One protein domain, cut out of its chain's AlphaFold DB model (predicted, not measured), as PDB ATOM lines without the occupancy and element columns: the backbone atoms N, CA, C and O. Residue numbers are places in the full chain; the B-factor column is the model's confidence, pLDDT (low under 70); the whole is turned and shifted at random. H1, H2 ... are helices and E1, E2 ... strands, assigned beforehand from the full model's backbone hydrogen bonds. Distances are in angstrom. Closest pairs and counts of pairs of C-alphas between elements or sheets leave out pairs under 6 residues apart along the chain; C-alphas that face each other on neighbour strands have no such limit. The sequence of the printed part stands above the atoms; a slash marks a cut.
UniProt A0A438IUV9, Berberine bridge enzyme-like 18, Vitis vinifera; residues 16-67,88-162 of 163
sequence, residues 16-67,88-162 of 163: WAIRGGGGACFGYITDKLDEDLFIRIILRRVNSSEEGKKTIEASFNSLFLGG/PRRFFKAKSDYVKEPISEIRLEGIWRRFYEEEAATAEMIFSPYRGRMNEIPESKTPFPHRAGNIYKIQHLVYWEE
ATOM      1  N   TRP A  16     200.786  93.541 169.557       40.97
ATOM      2  CA  TRP A  16     200.501  92.924 168.252       40.97
ATOM      3  C   TRP A  16     200.206  93.941 167.133       40.97
ATOM      4  O   TRP A  16     200.650  93.746 166.005       40.97
ATOM      5  N   ALA A  17     199.548  95.067 167.434       37.56
ATOM      6  CA  ALA A  17     199.278  96.132 166.459       37.56
ATOM      7  C   ALA A  17     200.553  96.886 166.014       37.56
ATOM      8  O   ALA A  17     200.568  97.543 164.973       37.56
ATOM      9  N   ILE A  18     201.638  96.776 166.792       36.16
ATOM     10  CA  ILE A  18     202.945  97.392 166.525       36.16
ATOM     11  C   ILE A  18     203.924  96.357 165.932       36.16
ATOM     12  O   ILE A  18     204.644  96.693 164.989       36.16
ATOM     13  N   ARG A  19     203.921  95.101 166.415       37.88
ATOM     14  CA  ARG A  19     204.775  93.997 165.917       37.88
ATOM     15  C   ARG A  19     204.260  93.349 164.631       37.88
ATOM     16  O   ARG A  19     205.055  92.936 163.789       37.88
ATOM     17  N   GLY A  20     202.942  93.299 164.442       28.83
ATOM     18  CA  GLY A  20     202.270  92.854 163.220       28.83
ATOM     19  C   GLY A  20     202.360  93.914 162.129       28.83
ATOM     20  O   GLY A  20     201.366  94.510 161.731       28.83
ATOM     21  N   GLY A  21     203.577  94.224 161.695       32.22
ATOM     22  CA  GLY A  21     203.811  95.090 160.552       32.22
ATOM     23  C   GLY A  21     203.493  96.571 160.752       32.22
ATOM     24  O   GLY A  21     203.754  97.303 159.824       32.22
ATOM     25  N   GLY A  22     203.035  97.079 161.898       33.72
ATOM     26  CA  GLY A  22     202.597  98.478 162.073       33.72
ATOM     27  C   GLY A  22     203.568  99.562 161.571       33.72
ATOM     28  O   GLY A  22     203.146 100.501 160.912       33.72
ATOM     29  N   GLY A  23     204.881  99.432 161.780       34.75
ATOM     30  CA  GLY A  23     205.860 100.421 161.290       34.75
ATOM     31  C   GLY A  23     206.045 100.446 159.762       34.75
ATOM     32  O   GLY A  23     206.332 101.499 159.192       34.75
ATOM     33  N   ALA A  24     205.844  99.305 159.094       33.94
ATOM     34  CA  ALA A  24     205.861  99.173 157.633       33.94
ATOM     35  C   ALA A  24     204.454  99.338 157.028       33.94
ATOM     36  O   ALA A  24     204.306  99.894 155.948       33.94
ATOM     37  N   CYS A  25     203.425  98.942 157.772       36.12
ATOM     38  CA  CYS A  25     202.012  99.128 157.511       36.12
ATOM     39  C   CYS A  25     201.633 100.591 157.641       36.12
ATOM     40  O   CYS A  25     200.831 101.019 156.854       36.12
ATOM     41  N   PHE A  26     202.221 101.419 158.505       36.50
ATOM     42  CA  PHE A  26     201.975 102.863 158.425       36.50
ATOM     43  C   PHE A  26     202.511 103.426 157.102       36.50
ATOM     44  O   PHE A  26     201.815 104.201 156.464       36.50
ATOM     45  N   GLY A  27     203.665 102.957 156.612       38.16
ATOM     46  CA  GLY A  27     204.127 103.274 155.254       38.16
ATOM     47  C   GLY A  27     203.208 102.741 154.140       38.16
ATOM     48  O   GLY A  27     202.973 103.463 153.177       38.16
ATOM     49  N   TYR A  28     202.681 101.522 154.304       38.75
ATOM     50  CA  TYR A  28     201.820 100.781 153.356       38.75
ATOM     51  C   TYR A  28     200.300 100.999 153.553       38.75
ATOM     52  O   TYR A  28     199.457 100.406 152.878       38.75
ATOM     53  N   ILE A  29     199.924 101.798 154.544       37.78
ATOM     54  CA  ILE A  29     198.564 102.265 154.784       37.78
ATOM     55  C   ILE A  29     198.522 103.717 154.335       37.78
ATOM     56  O   ILE A  29     197.586 104.064 153.641       37.78
ATOM     57  N   THR A  30     199.546 104.549 154.590       40.91
ATOM     58  CA  THR A  30     199.557 105.950 154.102       40.91
ATOM     59  C   THR A  30     199.475 106.100 152.581       40.91
ATOM     60  O   THR A  30     199.056 107.152 152.121       40.91
ATOM     61  N   ASP A  31     199.863 105.089 151.802       46.72
ATOM     62  CA  ASP A  31     199.684 105.026 150.340       46.72
ATOM     63  C   ASP A  31     198.291 104.527 149.908       46.72
ATOM     64  O   ASP A  31     197.929 104.675 148.744       46.72
ATOM     65  N   LYS A  32     197.514 103.939 150.824       47.09
ATOM     66  CA  LYS A  32     196.128 103.483 150.613       47.09
ATOM     67  C   LYS A  32     195.080 104.321 151.343       47.09
ATOM     68  O   LYS A  32     193.888 104.075 151.169       47.09
ATOM     69  N   LEU A  33     195.504 105.247 152.199       57.28
ATOM     70  CA  LEU A  33     194.621 106.220 152.823       57.28
ATOM     71  C   LEU A  33     194.275 107.294 151.801       57.28
ATOM     72  O   LEU A  33     195.108 107.669 150.977       57.28
ATOM     73  N   ASP A  34     193.039 107.773 151.887       63.22
ATOM     74  CA  ASP A  34     192.594 108.936 151.135       63.22
ATOM     75  C   ASP A  34     193.572 110.103 151.360       63.22
ATOM     76  O   ASP A  34     194.025 110.333 152.486       63.22
ATOM     77  N   GLU A  35     193.928 110.818 150.291       63.38
ATOM     78  CA  GLU A  35     194.882 111.930 150.348       63.38
ATOM     79  C   GLU A  35     194.419 113.063 151.271       63.38
ATOM     80  O   GLU A  35     195.252 113.820 151.786       63.38
ATOM     81  N   ASP A  36     193.110 113.154 151.505       67.44
ATOM     82  CA  ASP A  36     192.496 114.125 152.396       67.44
ATOM     83  C   ASP A  36     192.316 113.578 153.823       67.44
ATOM     84  O   ASP A  36     191.864 114.297 154.713       67.44
ATOM     85  N   LEU A  37     192.712 112.336 154.116       69.88
ATOM     86  CA  LEU A  37     192.639 111.774 155.463       69.88
ATOM     87  C   LEU A  37     193.965 111.929 156.221       69.88
ATOM     88  O   LEU A  37     194.928 111.182 156.040       69.88
ATOM     89  N   PHE A  38     193.994 112.860 157.170       75.50
ATOM     90  CA  PHE A  38     195.096 113.010 158.115       75.50
ATOM     91  C   PHE A  38     194.872 112.138 159.354       75.50
ATOM     92  O   PHE A  38     193.843 112.257 160.006       75.50
ATOM     93  N   ILE A  39     195.846 111.305 159.737       79.12
ATOM     94  CA  ILE A  39     195.796 110.496 160.971       79.12
ATOM     95  C   ILE A  39     196.996 110.832 161.851       79.12
ATOM     96  O   ILE A  39     198.106 110.949 161.354       79.12
ATOM     97  N   ARG A  40     196.816 110.956 163.163       85.81
ATOM     98  CA  ARG A  40     197.881 111.217 164.139       85.81
ATOM     99  C   ARG A  40     197.824 110.184 165.254       85.81
ATOM    100  O   ARG A  40     196.749 109.935 165.791       85.81
ATOM    101  N   ILE A  41     198.977 109.633 165.628       89.31
ATOM    102  CA  ILE A  41     199.090 108.713 166.767       89.31
ATOM    103  C   ILE A  41     199.635 109.491 167.954       89.31
ATOM    104  O   ILE A  41     200.714 110.075 167.853       89.31
ATOM    105  N   ILE A  42     198.909 109.495 169.064       89.88
ATOM    106  CA  ILE A  42     199.339 110.086 170.331       89.88
ATOM    107  C   ILE A  42     199.615 108.944 171.299       89.88
ATOM    108  O   ILE A  42     198.745 108.113 171.539       89.88
ATOM    109  N   LEU A  43     200.825 108.912 171.843       90.94
ATOM    110  CA  LEU A  43     201.244 107.962 172.860       90.94
ATOM    111  C   LEU A  43     201.401 108.684 174.189       90.94
ATOM    112  O   LEU A  43     202.103 109.698 174.257       90.94
ATOM    113  N   ARG A  44     200.780 108.147 175.237       90.12
ATOM    114  CA  ARG A  44     200.883 108.678 176.600       90.12
ATOM    115  C   ARG A  44     200.795 107.571 177.639       90.12
ATOM    116  O   ARG A  44     200.223 106.513 177.389       90.12
ATOM    117  N   ARG A  45     201.345 107.826 178.823       89.38
ATOM    118  CA  ARG A  45     201.211 106.929 179.974       89.38
ATOM    119  C   ARG A  45     199.834 107.112 180.610       89.38
ATOM    120  O   ARG A  45     199.434 108.238 180.892       89.38
ATOM    121  N   VAL A  46     199.143 106.011 180.884       86.50
ATOM    122  CA  VAL A  46     197.884 105.996 181.637       86.50
ATOM    123  C   VAL A  46     197.942 104.945 182.744       86.50
ATOM    124  O   VAL A  46     198.610 103.913 182.619       86.50
ATOM    125  N   ASN A  47     197.252 105.217 183.848       84.06
ATOM    126  CA  ASN A  47     197.079 104.233 184.911       84.06
ATOM    127  C   ASN A  47     196.110 103.153 184.429       84.06
ATOM    128  O   ASN A  47     195.085 103.475 183.827       84.06
ATOM    129  N   SER A  48     196.444 101.888 184.670       78.19
ATOM    130  CA  SER A  48     195.550 100.783 184.324       78.19
ATOM    131  C   SER A  48     194.426 100.635 185.354       78.19
ATOM    132  O   SER A  48     194.470 101.240 186.427       78.19
ATOM    133  N   SER A  49     193.432  99.803 185.043       75.69
ATOM    134  CA  SER A  49     192.395  99.393 185.996       75.69
ATOM    135  C   SER A  49     192.935  98.522 187.138       75.69
ATOM    136  O   SER A  49     192.290  98.424 188.180       75.69
ATOM    137  N   GLU A  50     194.107  97.906 186.965       77.81
ATOM    138  CA  GLU A  50     194.789  97.136 188.000       77.81
ATOM    139  C   GLU A  50     195.706  98.038 188.838       77.81
ATOM    140  O   GLU A  50     196.520  98.809 188.315       77.81
ATOM    141  N   GLU A  51     195.583  97.930 190.162       73.38
ATOM    142  CA  GLU A  51     196.298  98.775 191.116       73.38
ATOM    143  C   GLU A  51     197.824  98.659 190.944       73.38
ATOM    144  O   GLU A  51     198.398  97.571 190.908       73.38
ATOM    145  N   GLY A  52     198.492  99.806 190.793       74.19
ATOM    146  CA  GLY A  52     199.948  99.894 190.634       74.19
ATOM    147  C   GLY A  52     200.490  99.563 189.238       74.19
ATOM    148  O   GLY A  52     201.675  99.799 188.986       74.19
ATOM    149  N   LYS A  53     199.664  99.076 188.301       78.69
ATOM    150  CA  LYS A  53     200.100  98.828 186.919       78.69
ATOM    151  C   LYS A  53     199.898 100.061 186.035       78.69
ATOM    152  O   LYS A  53     198.834 100.682 186.004       78.69
ATOM    153  N   LYS A  54     200.947 100.400 185.285       80.94
ATOM    154  CA  LYS A  54     200.961 101.483 184.293       80.94
ATOM    155  C   LYS A  54     200.889 100.888 182.892       80.94
ATOM    156  O   LYS A  54     201.500  99.855 182.621       80.94
ATOM    157  N   THR A  55     200.198 101.570 181.990       86.88
ATOM    158  CA  THR A  55     200.068 101.169 180.583       86.88
ATOM    159  C   THR A  55     200.341 102.355 179.668       86.88
ATOM    160  O   THR A  55     200.239 103.508 180.087       86.88
ATOM    161  N   ILE A  56     200.732 102.079 178.426       86.25
ATOM    162  CA  ILE A  56     200.883 103.107 177.397       86.25
ATOM    163  C   ILE A  56     199.624 103.063 176.542       86.25
ATOM    164  O   ILE A  56     199.306 102.035 175.951       86.25
ATOM    165  N   GLU A  57     198.907 104.177 176.497       88.00
ATOM    166  CA  GLU A  57     197.761 104.352 175.621       88.00
ATOM    167  C   GLU A  57     198.234 104.887 174.270       88.00
ATOM    168  O   GLU A  57     199.011 105.844 174.210       88.00
ATOM    169  N   ALA A  58     197.735 104.281 173.193       88.56
ATOM    170  CA  ALA A  58     197.858 104.798 171.840       88.56
ATOM    171  C   ALA A  58     196.492 105.303 171.362       88.56
ATOM    172  O   ALA A  58     195.562 104.519 171.177       88.56
ATOM    173  N   SER A  59     196.368 106.613 171.154       87.81
ATOM    174  CA  SER A  59     195.173 107.239 170.584       87.81
ATOM    175  C   SER A  59     195.394 107.569 169.112       87.81
ATOM    176  O   SER A  59     196.423 108.141 168.747       87.81
ATOM    177  N   PHE A  60     194.409 107.260 168.271       85.00
ATOM    178  CA  PHE A  60     194.428 107.550 166.839       85.00
ATOM    179  C   PHE A  60     193.415 108.651 166.543       85.00
ATOM    180  O   PHE A  60     192.209 108.438 166.636       85.00
ATOM    181  N   ASN A  61     193.912 109.832 166.188       81.12
ATOM    182  CA  ASN A  61     193.074 110.963 165.809       81.12
ATOM    183  C   ASN A  61     193.084 111.103 164.295       81.12
ATOM    184  O   ASN A  61     194.144 111.336 163.721       81.12
ATOM    185  N   SER A  62     191.919 111.008 163.663       77.75
ATOM    186  CA  SER A  62     191.755 111.272 162.236       77.75
ATOM    187  C   SER A  62     191.059 112.609 161.992       77.75
ATOM    188  O   SER A  62     190.132 112.971 162.716       77.75
ATOM    189  N   LEU A  63     191.481 113.323 160.954       77.50
ATOM    190  CA  LEU A  63     190.849 114.529 160.438       77.50
ATOM    191  C   LEU A  63     190.730 114.394 158.922       77.50
ATOM    192  O   LEU A  63     191.738 114.208 158.244       77.50
ATOM    193  N   PHE A  64     189.509 114.498 158.407       76.56
ATOM    194  CA  PHE A  64     189.270 114.597 156.975       76.56
ATOM    195  C   PHE A  64     189.427 116.057 156.532       76.56
ATOM    196  O   PHE A  64     188.927 116.969 157.194       76.56
ATOM    197  N   LEU A  65     190.176 116.269 155.458       70.31
ATOM    198  CA  LEU A  65     190.611 117.564 154.934       70.31
ATOM    199  C   LEU A  65     189.973 117.884 153.572       70.31
ATOM    200  O   LEU A  65     190.418 118.824 152.909       70.31
ATOM    201  N   GLY A  66     188.952 117.123 153.167       69.00
ATOM    202  CA  GLY A  66     188.230 117.320 151.914       69.00
ATOM    203  C   GLY A  66     187.458 118.642 151.866       69.00
ATOM    204  O   GLY A  66     187.224 119.308 152.879       69.00
ATOM    205  N   GLY A  67     187.084 119.052 150.654       66.88
ATOM    206  CA  GLY A  67     186.297 120.263 150.420       66.88
ATOM    207  C   GLY A  67     184.841 120.124 150.880       66.88
ATOM    208  O   GLY A  67     184.278 119.037 150.872       66.88
ATOM    209  N   PRO A  88     193.435 123.943 184.290       60.56
ATOM    210  CA  PRO A  88     194.569 124.445 185.056       60.56
ATOM    211  C   PRO A  88     195.686 124.859 184.091       60.56
ATOM    212  O   PRO A  88     195.882 124.230 183.044       60.56
ATOM    213  N   ARG A  89     196.387 125.957 184.402       66.88
ATOM    214  CA  ARG A  89     197.512 126.422 183.584       66.88
ATOM    215  C   ARG A  89     198.582 125.333 183.570       66.88
ATOM    216  O   ARG A  89     199.293 125.148 184.548       66.88
ATOM    217  N   ARG A  90     198.684 124.624 182.449       75.00
ATOM    218  CA  ARG A  90     199.726 123.629 182.208       75.00
ATOM    219  C   ARG A  90     200.854 124.260 181.416       75.00
ATOM    220  O   ARG A  90     200.643 124.783 180.320       75.00
ATOM    221  N   PHE A  91     202.050 124.194 181.974       84.25
ATOM    222  CA  PHE A  91     203.279 124.548 181.285       84.25
ATOM    223  C   PHE A  91     203.772 123.336 180.506       84.25
ATOM    224  O   PHE A  91     203.469 122.196 180.860       84.25
ATOM    225  N   PHE A  92     204.512 123.568 179.424       87.44
ATOM    226  CA  PHE A  92     205.046 122.469 178.635       87.44
ATOM    227  C   PHE A  92     206.385 122.803 177.994       87.44
ATOM    228  O   PHE A  92     206.695 123.953 177.665       87.44
ATOM    229  N   LYS A  93     207.165 121.751 177.749       86.38
ATOM    230  CA  LYS A  93     208.336 121.778 176.877       86.38
ATOM    231  C   LYS A  93     208.071 120.824 175.733       86.38
ATOM    232  O   LYS A  93     207.789 119.653 175.959       86.38
ATOM    233  N   ALA A  94     208.215 121.326 174.512       87.12
ATOM    234  CA  ALA A  94     208.120 120.515 173.313       87.12
ATOM    235  C   ALA A  94     209.449 120.489 172.553       87.12
ATOM    236  O   ALA A  94     210.150 121.503 172.453       87.12
ATOM    237  N   LYS A  95     209.773 119.328 171.992       90.38
ATOM    238  CA  LYS A  95     210.781 119.145 170.943       90.38
ATOM    239  C   LYS A  95     210.158 118.368 169.792       90.38
ATOM    240  O   LYS A  95     209.128 117.718 169.963       90.38
ATOM    241  N   SER A  96     210.758 118.449 168.613       90.62
ATOM    242  CA  SER A  96     210.296 117.673 167.470       90.62
ATOM    243  C   SER A  96     211.441 117.242 166.584       90.62
ATOM    244  O   SER A  96     212.367 118.026 166.382       90.62
ATOM    245  N   ASP A  97     211.284 116.073 165.983       92.62
ATOM    246  CA  ASP A  97     212.241 115.472 165.067       92.62
ATOM    247  C   ASP A  97     211.532 114.983 163.800       92.62
ATOM    248  O   ASP A  97     210.337 114.673 163.804       92.62
ATOM    249  N   TYR A  98     212.282 114.923 162.702       91.06
ATOM    250  CA  TYR A  98     211.823 114.370 161.431       91.06
ATOM    251  C   TYR A  98     212.520 113.046 161.191       91.06
ATOM    252  O   TYR A  98     213.748 112.961 161.219       91.06
ATOM    253  N   VAL A  99     211.726 112.015 160.938       90.31
ATOM    254  CA  VAL A  99     212.235 110.666 160.736       90.31
ATOM    255  C   VAL A  99     212.178 110.344 159.254       90.31
ATOM    256  O   VAL A  99     211.171 110.608 158.599       90.31
ATOM    257  N   LYS A 100     213.272 109.794 158.725       89.75
ATOM    258  CA  LYS A 100     213.406 109.393 157.314       89.75
ATOM    259  C   LYS A 100     213.423 107.876 157.123       89.75
ATOM    260  O   LYS A 100     213.015 107.384 156.078       89.75
ATOM    261  N   GLU A 101     213.832 107.141 158.153       87.50
ATOM    262  CA  GLU A 101     213.905 105.679 158.172       87.50
ATOM    263  C   GLU A 101     213.158 105.137 159.394       87.50
ATOM    264  O   GLU A 101     213.206 105.773 160.451       87.50
ATOM    265  N   PRO A 102     212.472 103.985 159.292       85.94
ATOM    266  CA  PRO A 102     211.736 103.420 160.416       85.94
ATOM    267  C   PRO A 102     212.615 103.240 161.659       85.94
ATOM    268  O   PRO A 102     213.724 102.709 161.587       85.94
ATOM    269  N   ILE A 103     212.103 103.658 162.819       85.25
ATOM    270  CA  ILE A 103     212.762 103.409 164.102       85.25
ATOM    271  C   ILE A 103     212.824 101.892 164.328       85.25
ATOM    272  O   ILE A 103     211.800 101.216 164.322       85.25
ATOM    273  N   SER A 104     214.032 101.365 164.541       85.81
ATOM    274  CA  SER A 104     214.250  99.947 164.851       85.81
ATOM    275  C   SER A 104     213.550  99.539 166.149       85.81
ATOM    276  O   SER A 104     213.530 100.324 167.098       85.81
ATOM    277  N   GLU A 105     213.123  98.284 166.246       81.94
ATOM    278  CA  GLU A 105     212.448  97.720 167.424       81.94
ATOM    279  C   GLU A 105     213.195  97.989 168.742       81.94
ATOM    280  O   GLU A 105     212.623  98.558 169.665       81.94
ATOM    281  N   ILE A 106     214.511  97.758 168.773       85.69
ATOM    282  CA  ILE A 106     215.369  98.013 169.948       85.69
ATOM    283  C   ILE A 106     215.280  99.475 170.432       85.69
ATOM    284  O   ILE A 106     215.339  99.770 171.626       85.69
ATOM    285  N   ARG A 107     215.131 100.431 169.507       80.19
ATOM    286  CA  ARG A 107     214.977 101.851 169.865       80.19
ATOM    287  C   ARG A 107     213.570 102.153 170.377       80.19
ATOM    288  O   ARG A 107     213.447 102.985 171.272       80.19
ATOM    289  N   LEU A 108     212.540 101.490 169.844       85.75
ATOM    290  CA  LEU A 108     211.169 101.600 170.353       85.75
ATOM    291  C   LEU A 108     211.068 101.050 171.777       85.75
ATOM    292  O   LEU A 108     210.521 101.727 172.639       85.75
ATOM    293  N   GLU A 109     211.684  99.904 172.066       84.44
ATOM    294  CA  GLU A 109     211.781  99.366 173.433       84.44
ATOM    295  C   GLU A 109     212.450 100.353 174.397       84.44
ATOM    296  O   GLU A 109     211.980 100.576 175.516       84.44
ATOM    297  N   GLY A 110     213.519 101.011 173.941       86.50
ATOM    298  CA  GLY A 110     214.173 102.076 174.695       86.50
ATOM    299  C   GLY A 110     213.255 103.270 174.985       86.50
ATOM    300  O   GLY A 110     213.352 103.855 176.065       86.50
ATOM    301  N   ILE A 111     212.364 103.622 174.054       87.06
ATOM    302  CA  ILE A 111     211.336 104.656 174.246       87.06
ATOM    303  C   ILE A 111     210.294 104.182 175.265       87.06
ATOM    304  O   ILE A 111     209.977 104.932 176.186       87.06
ATOM    305  N   TRP A 112     209.819 102.937 175.166       84.94
ATOM    306  CA  TRP A 112     208.860 102.367 176.120       84.94
ATOM    307  C   TRP A 112     209.381 102.399 177.543       84.94
ATOM    308  O   TRP A 112     208.679 102.869 178.433       84.94
ATOM    309  N   ARG A 113     210.639 102.005 177.756       87.69
ATOM    310  CA  ARG A 113     211.259 102.072 179.084       87.69
ATOM    311  C   ARG A 113     211.223 103.486 179.671       87.69
ATOM    312  O   ARG A 113     210.923 103.625 180.850       87.69
ATOM    313  N   ARG A 114     211.460 104.517 178.854       86.88
ATOM    314  CA  ARG A 114     211.400 105.921 179.300       86.88
ATOM    315  C   ARG A 114     209.989 106.354 179.681       86.88
ATOM    316  O   ARG A 114     209.836 107.084 180.645       86.88
ATOM    317  N   PHE A 115     208.955 105.878 178.984       87.50
ATOM    318  CA  PHE A 115     207.562 106.162 179.357       87.50
ATOM    319  C   PHE A 115     207.180 105.633 180.748       87.50
ATOM    320  O   PHE A 115     206.230 106.136 181.345       87.50
ATOM    321  N   TYR A 116     207.899 104.640 181.278       87.44
ATOM    322  CA  TYR A 116     207.668 104.124 182.628       87.44
ATOM    323  C   TYR A 116     208.394 104.913 183.731       87.44
ATOM    324  O   TYR A 116     208.048 104.737 184.902       87.44
ATOM    325  N   GLU A 117     209.335 105.798 183.381       88.81
ATOM    326  CA  GLU A 117     209.994 106.721 184.319       88.81
ATOM    327  C   GLU A 117     208.970 107.727 184.889       88.81
ATOM    328  O   GLU A 117     207.935 108.007 184.269       88.81
ATOM    329  N   GLU A 118     209.200 108.251 186.099       86.50
ATOM    330  CA  GLU A 118     208.235 109.164 186.738       86.50
ATOM    331  C   GLU A 118     208.241 110.555 186.120       86.50
ATOM    332  O   GLU A 118     207.192 111.179 185.980       86.50
ATOM    333  N   GLU A 119     209.390 111.000 185.640       84.50
ATOM    334  CA  GLU A 119     209.559 112.252 184.912       84.50
ATOM    335  C   GLU A 119     208.757 112.263 183.601       84.50
ATOM    336  O   GLU A 119     208.393 113.323 183.093       84.50
ATOM    337  N   ALA A 120     208.447 111.081 183.060       85.44
ATOM    338  CA  ALA A 120     207.632 110.904 181.865       85.44
ATOM    339  C   ALA A 120     206.130 110.744 182.168       85.44
ATOM    340  O   ALA A 120     205.356 110.424 181.266       85.44
ATOM    341  N   ALA A 121     205.690 110.968 183.414       87.12
ATOM    342  CA  ALA A 121     204.301 110.769 183.830       87.12
ATOM    343  C   ALA A 121     203.278 111.521 182.979       87.12
ATOM    344  O   ALA A 121     202.197 111.008 182.699       87.12
ATOM    345  N   THR A 122     203.644 112.729 182.576       89.31
ATOM    346  CA  THR A 122     202.843 113.636 181.759       89.31
ATOM    347  C   THR A 122     203.388 113.732 180.336       89.31
ATOM    348  O   THR A 122     203.020 114.644 179.602       89.31
ATOM    349  N   ALA A 123     204.306 112.846 179.941       90.81
ATOM    350  CA  ALA A 123     204.901 112.903 178.620       90.81
ATOM    351  C   ALA A 123     203.916 112.436 177.543       90.81
ATOM    352  O   ALA A 123     203.209 111.438 177.699       90.81
ATOM    353  N   GLU A 124     203.940 113.130 176.412       92.19
ATOM    354  CA  GLU A 124     203.246 112.741 175.192       92.19
ATOM    355  C   GLU A 124     204.259 112.610 174.056       92.19
ATOM    356  O   GLU A 124     205.114 113.480 173.849       92.19
ATOM    357  N   MET A 125     204.143 111.536 173.279       92.75
ATOM    358  CA  MET A 125     204.808 111.430 171.984       92.75
ATOM    359  C   MET A 125     203.780 111.383 170.882       92.75
ATOM    360  O   MET A 125     202.854 110.580 170.923       92.75
ATOM    361  N   ILE A 126     203.962 112.234 169.880       91.62
ATOM    362  CA  ILE A 126     202.978 112.380 168.828       91.62
ATOM    363  C   ILE A 126     203.598 112.180 167.460       91.62
ATOM    364  O   ILE A 126     204.512 112.908 167.076       91.62
ATOM    365  N   PHE A 127     203.059 111.215 166.723       90.62
ATOM    366  CA  PHE A 127     203.497 110.826 165.395       90.62
ATOM    367  C   PHE A 127     202.520 111.394 164.376       90.62
ATOM    368  O   PHE A 127     201.333 111.055 164.364       90.62
ATOM    369  N   SER A 128     203.029 112.276 163.527       88.75
ATOM    370  CA  SER A 128     202.294 112.840 162.403       88.75
ATOM    371  C   SER A 128     202.887 112.281 161.110       88.75
ATOM    372  O   SER A 128     204.063 112.552 160.847       88.75
ATOM    373  N   PRO A 129     202.127 111.500 160.322       85.00
ATOM    374  CA  PRO A 129     202.607 110.901 159.091       85.00
ATOM    375  C   PRO A 129     202.991 111.994 158.102       85.00
ATOM    376  O   PRO A 129     202.342 113.036 157.995       85.00
ATOM    377  N   TYR A 130     204.108 111.757 157.427       81.31
ATOM    378  CA  TYR A 130     204.532 112.490 156.239       81.31
ATOM    379  C   TYR A 130     204.393 111.526 155.050       81.31
ATOM    380  O   TYR A 130     203.980 110.384 155.242       81.31
ATOM    381  N   ARG A 131     204.748 111.963 153.835       79.75
ATOM    382  CA  ARG A 131     204.384 111.360 152.532       79.75
ATOM    383  C   ARG A 131     203.042 111.859 151.985       79.75
ATOM    384  O   ARG A 131     202.654 112.988 152.281       79.75
ATOM    385  N   GLY A 132     202.426 111.091 151.079       79.50
ATOM    386  CA  GLY A 132     201.317 111.535 150.234       79.50
ATOM    387  C   GLY A 132     201.650 112.863 149.555       79.50
ATOM    388  O   GLY A 132     202.786 113.090 149.122       79.50
ATOM    389  N   ARG A 133     200.702 113.798 149.619       76.31
ATOM    390  CA  ARG A 133     200.831 115.159 149.078       76.31
ATOM    391  C   ARG A 133     202.041 115.941 149.609       76.31
ATOM    392  O   ARG A 133     202.555 116.824 148.925       76.31
ATOM    393  N   MET A 134     202.558 115.623 150.802       79.62
ATOM    394  CA  MET A 134     203.770 116.279 151.320       79.62
ATOM    395  C   MET A 134     205.043 115.908 150.545       79.62
ATOM    396  O   MET A 134     205.993 116.692 150.584       79.62
ATOM    397  N   ASN A 135     205.075 114.773 149.833       84.56
ATOM    398  CA  ASN A 135     206.203 114.387 148.973       84.56
ATOM    399  C   ASN A 135     206.189 115.092 147.609       84.56
ATOM    400  O   ASN A 135     207.243 115.246 147.001       84.56
ATOM    401  N   GLU A 136     205.020 115.511 147.130       86.31
ATOM    402  CA  GLU A 136     204.860 116.152 145.817       86.31
ATOM    403  C   GLU A 136     205.294 117.620 145.819       86.31
ATOM    404  O   GLU A 136     205.584 118.205 144.775       86.31
ATOM    405  N   ILE A 137     205.331 118.241 146.999       83.00
ATOM    406  CA  ILE A 137     205.682 119.648 147.154       83.00
ATOM    407  C   ILE A 137     207.213 119.798 147.183       83.00
ATOM    408  O   ILE A 137     207.845 119.266 148.097       83.00
ATOM    409  N   PRO A 138     207.824 120.576 146.265       90.50
ATOM    410  CA  PRO A 138     209.260 120.845 146.307       90.50
ATOM    411  C   PRO A 138     209.681 121.547 147.604       90.50
ATOM    412  O   PRO A 138     208.986 122.454 148.070       90.50
ATOM    413  N   GLU A 139     210.846 121.190 148.154       91.69
ATOM    414  CA  GLU A 139     211.379 121.793 149.391       91.69
ATOM    415  C   GLU A 139     211.563 123.311 149.280       91.69
ATOM    416  O   GLU A 139     211.365 124.033 150.251       91.69
ATOM    417  N   SER A 140     211.881 123.805 148.081       93.19
ATOM    418  CA  SER A 140     212.064 125.230 147.792       93.19
ATOM    419  C   SER A 140     210.758 126.008 147.615       93.19
ATOM    420  O   SER A 140     210.794 127.234 147.526       93.19
ATOM    421  N   LYS A 141     209.598 125.334 147.555       92.38
ATOM    422  CA  LYS A 141     208.306 125.997 147.300       92.38
ATOM    423  C   LYS A 141     207.901 126.924 148.448       92.38
ATOM    424  O   LYS A 141     207.218 127.918 148.213       92.38
ATOM    425  N   THR A 142     208.286 126.604 149.684       91.12
ATOM    426  CA  THR A 142     208.035 127.443 150.865       91.12
ATOM    427  C   THR A 142     209.248 127.428 151.798       91.12
ATOM    428  O   THR A 142     210.068 126.521 151.700       91.12
ATOM    429  N   PRO A 143     209.348 128.353 152.774       92.50
ATOM    430  CA  PRO A 143     210.404 128.307 153.791       92.50
ATOM    431  C   PRO A 143     210.400 127.053 154.680       92.50
ATOM    432  O   PRO A 143     211.296 126.902 155.502       92.50
ATOM    433  N   PHE A 144     209.388 126.185 154.571       87.81
ATOM    434  CA  PHE A 144     209.289 124.931 155.312       87.81
ATOM    435  C   PHE A 144     209.788 123.769 154.433       87.81
ATOM    436  O   PHE A 144     209.038 123.302 153.562       87.81
ATOM    437  N   PRO A 145     211.026 123.281 154.653       90.88
ATOM    438  CA  PRO A 145     211.710 122.411 153.698       90.88
ATOM    439  C   PRO A 145     211.426 120.923 153.922       90.88
ATOM    440  O   PRO A 145     211.792 120.099 153.098       90.88
ATOM    441  N   HIS A 146     210.788 120.538 155.031       89.44
ATOM    442  CA  HIS A 146     210.592 119.129 155.368       89.44
ATOM    443  C   HIS A 146     209.480 118.515 154.508       89.44
ATOM    444  O   HIS A 146     208.306 118.545 154.878       89.44
ATOM    445  N   ARG A 147     209.853 117.992 153.337       89.62
ATOM    446  CA  ARG A 147     208.947 117.418 152.331       89.62
ATOM    447  C   ARG A 147     209.305 115.953 152.078       89.62
ATOM    448  O   ARG A 147     209.323 115.163 153.029       89.62
ATOM    449  N   ALA A 148     209.612 115.621 150.825       90.31
ATOM    450  CA  ALA A 148     210.025 114.308 150.370       90.31
ATOM    451  C   ALA A 148     211.153 113.704 151.221       90.31
ATOM    452  O   ALA A 148     212.073 114.380 151.671       90.31
ATOM    453  N   GLY A 149     211.064 112.394 151.451       88.25
ATOM    454  CA  GLY A 149     212.048 111.634 152.224       88.25
ATOM    455  C   GLY A 149     211.798 111.592 153.734       88.25
ATOM    456  O   GLY A 149     212.438 110.792 154.408       88.25
ATOM    457  N   ASN A 150     210.860 112.376 154.277       88.31
ATOM    458  CA  ASN A 150     210.409 112.227 155.665       88.31
ATOM    459  C   ASN A 150     209.211 111.264 155.722       88.31
ATOM    460  O   ASN A 150     208.268 111.403 154.945       88.31
ATOM    461  N   ILE A 151     209.236 110.296 156.640       87.56
ATOM    462  CA  ILE A 151     208.160 109.310 156.834       87.56
ATOM    463  C   ILE A 151     207.159 109.744 157.907       87.56
ATOM    464  O   ILE A 151     205.964 109.505 157.771       87.56
ATOM    465  N   TYR A 152     207.621 110.437 158.945       86.81
ATOM    466  CA  TYR A 152     206.772 111.094 159.934       86.81
ATOM    467  C   TYR A 152     207.559 112.164 160.690       86.81
ATOM    468  O   TYR A 152     208.788 112.118 160.793       86.81
ATOM    469  N   LYS A 153     206.826 113.125 161.246       89.06
ATOM    470  CA  LYS A 153     207.313 114.041 162.276       89.06
ATOM    471  C   LYS A 153     206.928 113.481 163.639       89.06
ATOM    472  O   LYS A 153     205.772 113.111 163.842       89.06
ATOM    473  N   ILE A 154     207.872 113.480 164.570       91.62
ATOM    474  CA  ILE A 154     207.615 113.171 165.975       91.62
ATOM    475  C   ILE A 154     207.639 114.468 166.770       91.62
ATOM    476  O   ILE A 154     208.491 115.328 166.551       91.62
ATOM    477  N   GLN A 155     206.706 114.616 167.700       92.38
ATOM    478  CA  GLN A 155     206.755 115.637 168.738       92.38
ATOM    479  C   GLN A 155     206.840 114.964 170.100       92.38
ATOM    480  O   GLN A 155     206.084 114.041 170.374       92.38
ATOM    481  N   HIS A 156     207.740 115.453 170.939       90.94
ATOM    482  CA  HIS A 156     207.920 115.025 172.319       90.94
ATOM    483  C   HIS A 156     207.493 116.182 173.207       90.94
ATOM    484  O   HIS A 156     208.072 117.268 173.099       90.94
ATOM    485  N   LEU A 157     206.483 115.972 174.038       91.50
ATOM    486  CA  LEU A 157     205.961 116.973 174.955       91.50
ATOM    487  C   LEU A 157     206.044 116.431 176.375       91.50
ATOM    488  O   LEU A 157     205.811 115.250 176.601       91.50
ATOM    489  N   VAL A 158     206.369 117.302 177.318       89.25
ATOM    490  CA  VAL A 158     206.242 117.036 178.753       89.25
ATOM    491  C   VAL A 158     205.526 118.227 179.357       89.25
ATOM    492  O   VAL A 158     205.887 119.368 179.048       89.25
ATOM    493  N   TYR A 159     204.521 117.957 180.185       86.81
ATOM    494  CA  TYR A 159     203.723 118.981 180.854       86.81
ATOM    495  C   TYR A 159     204.016 119.008 182.349       86.81
ATOM    496  O   TYR A 159     204.308 117.978 182.952       86.81
ATOM    497  N   TRP A 160     203.892 120.173 182.965       85.75
ATOM    498  CA  TRP A 160     203.946 120.315 184.415       85.75
ATOM    499  C   TRP A 160     203.014 121.435 184.870       85.75
ATOM    500  O   TRP A 160     202.569 122.269 184.074       85.75
ATOM    501  N   GLU A 161     202.700 121.419 186.156       84.38
ATOM    502  CA  GLU A 161     201.900 122.435 186.832       84.38
ATOM    503  C   GLU A 161     202.853 123.295 187.687       84.38
ATOM    504  O   GLU A 161     203.936 122.833 188.055       84.38
ATOM    505  N   GLU A 162     202.520 124.571 187.906       75.31
ATOM    506  CA  GLU A 162     203.215 125.378 188.924       75.31
ATOM    507  C   GLU A 162     202.811 124.861 190.311       75.31
ATOM    508  O   GLU A 162     201.644 124.518 190.510       75.31
TER     509      GLU A 162
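This is residues 16 to 67 and 88 to 162 of the 163 residues of the protein "Berberine bridge enzyme-like 18" of Vitis vinifera (UniProt A0A438IUV9). What does the model look like at first sight? It is one twisted wall of five long antiparallel strands, with helix H3 over E1 and helix H2 only grazing the sheet. Short H1 lies off the sheet beyond H2, and short H4, with the long loop of residues 137 to 151, lies past the end of the strands where E4 ends and E5 begins. What are the counts and the size? The printed part has 127 residues, of mixed class, in the order H1 H2 E1 E2 E3 H3 E4 H4 E5, and the sheet's order is E2 E1 E4 E5 E3. It is only just compact, close to loose, with a radius of gyration of the C-alphas of 16.4 A and spans of 49 by 37 by 31 A.

Where are the strands? E1 is residues 37 to 47, 30.7 A long, and E2 is residues 54 to 64, 32.5 A. E3 is residues 90 to 99, 28.0 A, and E4 is residues 123 to 129, 19.8 A. E5 is residues 152 to 161, 29.6 A, ending at C-alpha 161 at (201.900, 122.435, 186.832). Where are the helices? H1 is residues 16 to 19, 5.0 A, beginning at C-alpha 16 at (200.501, 92.924, 168.252), and H2 is residues 22 to 30, 11.3 A. H3 is residues 105 to 115, 15.4 A, and H4 is residues 133 to 136, 5.3 A.

How are the strands paired? E1 and E2 form a hairpin, with N 42 and O 59 at 2.8 A, and E1 is antiparallel to E4 at 162 degrees, with N 43 and O 125 at 2.8 A. E4 and E5 are antiparallel at 158 degrees, with N 126 and O 155 at 2.8 A, and E5 and edge strand E3 at 164 degrees, with N 95 and O 156 at 2.9 A. E3, H3 and E4 form a split strand-helix-strand unit, two strands running the same way with E5 between them, and its crossover is right-handed. How do the helices stand? H3 is on the sheet at a height of 11.3 A, over E1 and only just slantwise to the strands at 32 degrees on the local plane; its closest C-alphas to E1 are those of Phe 115 and Arg 45, 6.4 A apart. H2 only grazes the sheet with residues 26 to 30, and H1 and H4 are not on it. Are the helix backbones in range? In H3 every O i to N i+4 pair is within hydrogen-bond range, in H2 4 of 5 are, and H1 and H4 are too short for such a pair.

How far does it reach? The two C-alphas farthest apart, those of Glu 51 and Ser 140, are 53.2 A apart. Where is it cut, and which link is long? Residues 68 to 87 are not printed, and C-alphas 67 and 88 are 35.9 A apart across the cut; the link from H4 to E5 is long, with 15 residues. Where is confidence low? The pLDDT is under 70 at residues 16 to 37, 66 to 67 and 88 to 89, and the mean of the printed part is 77.9.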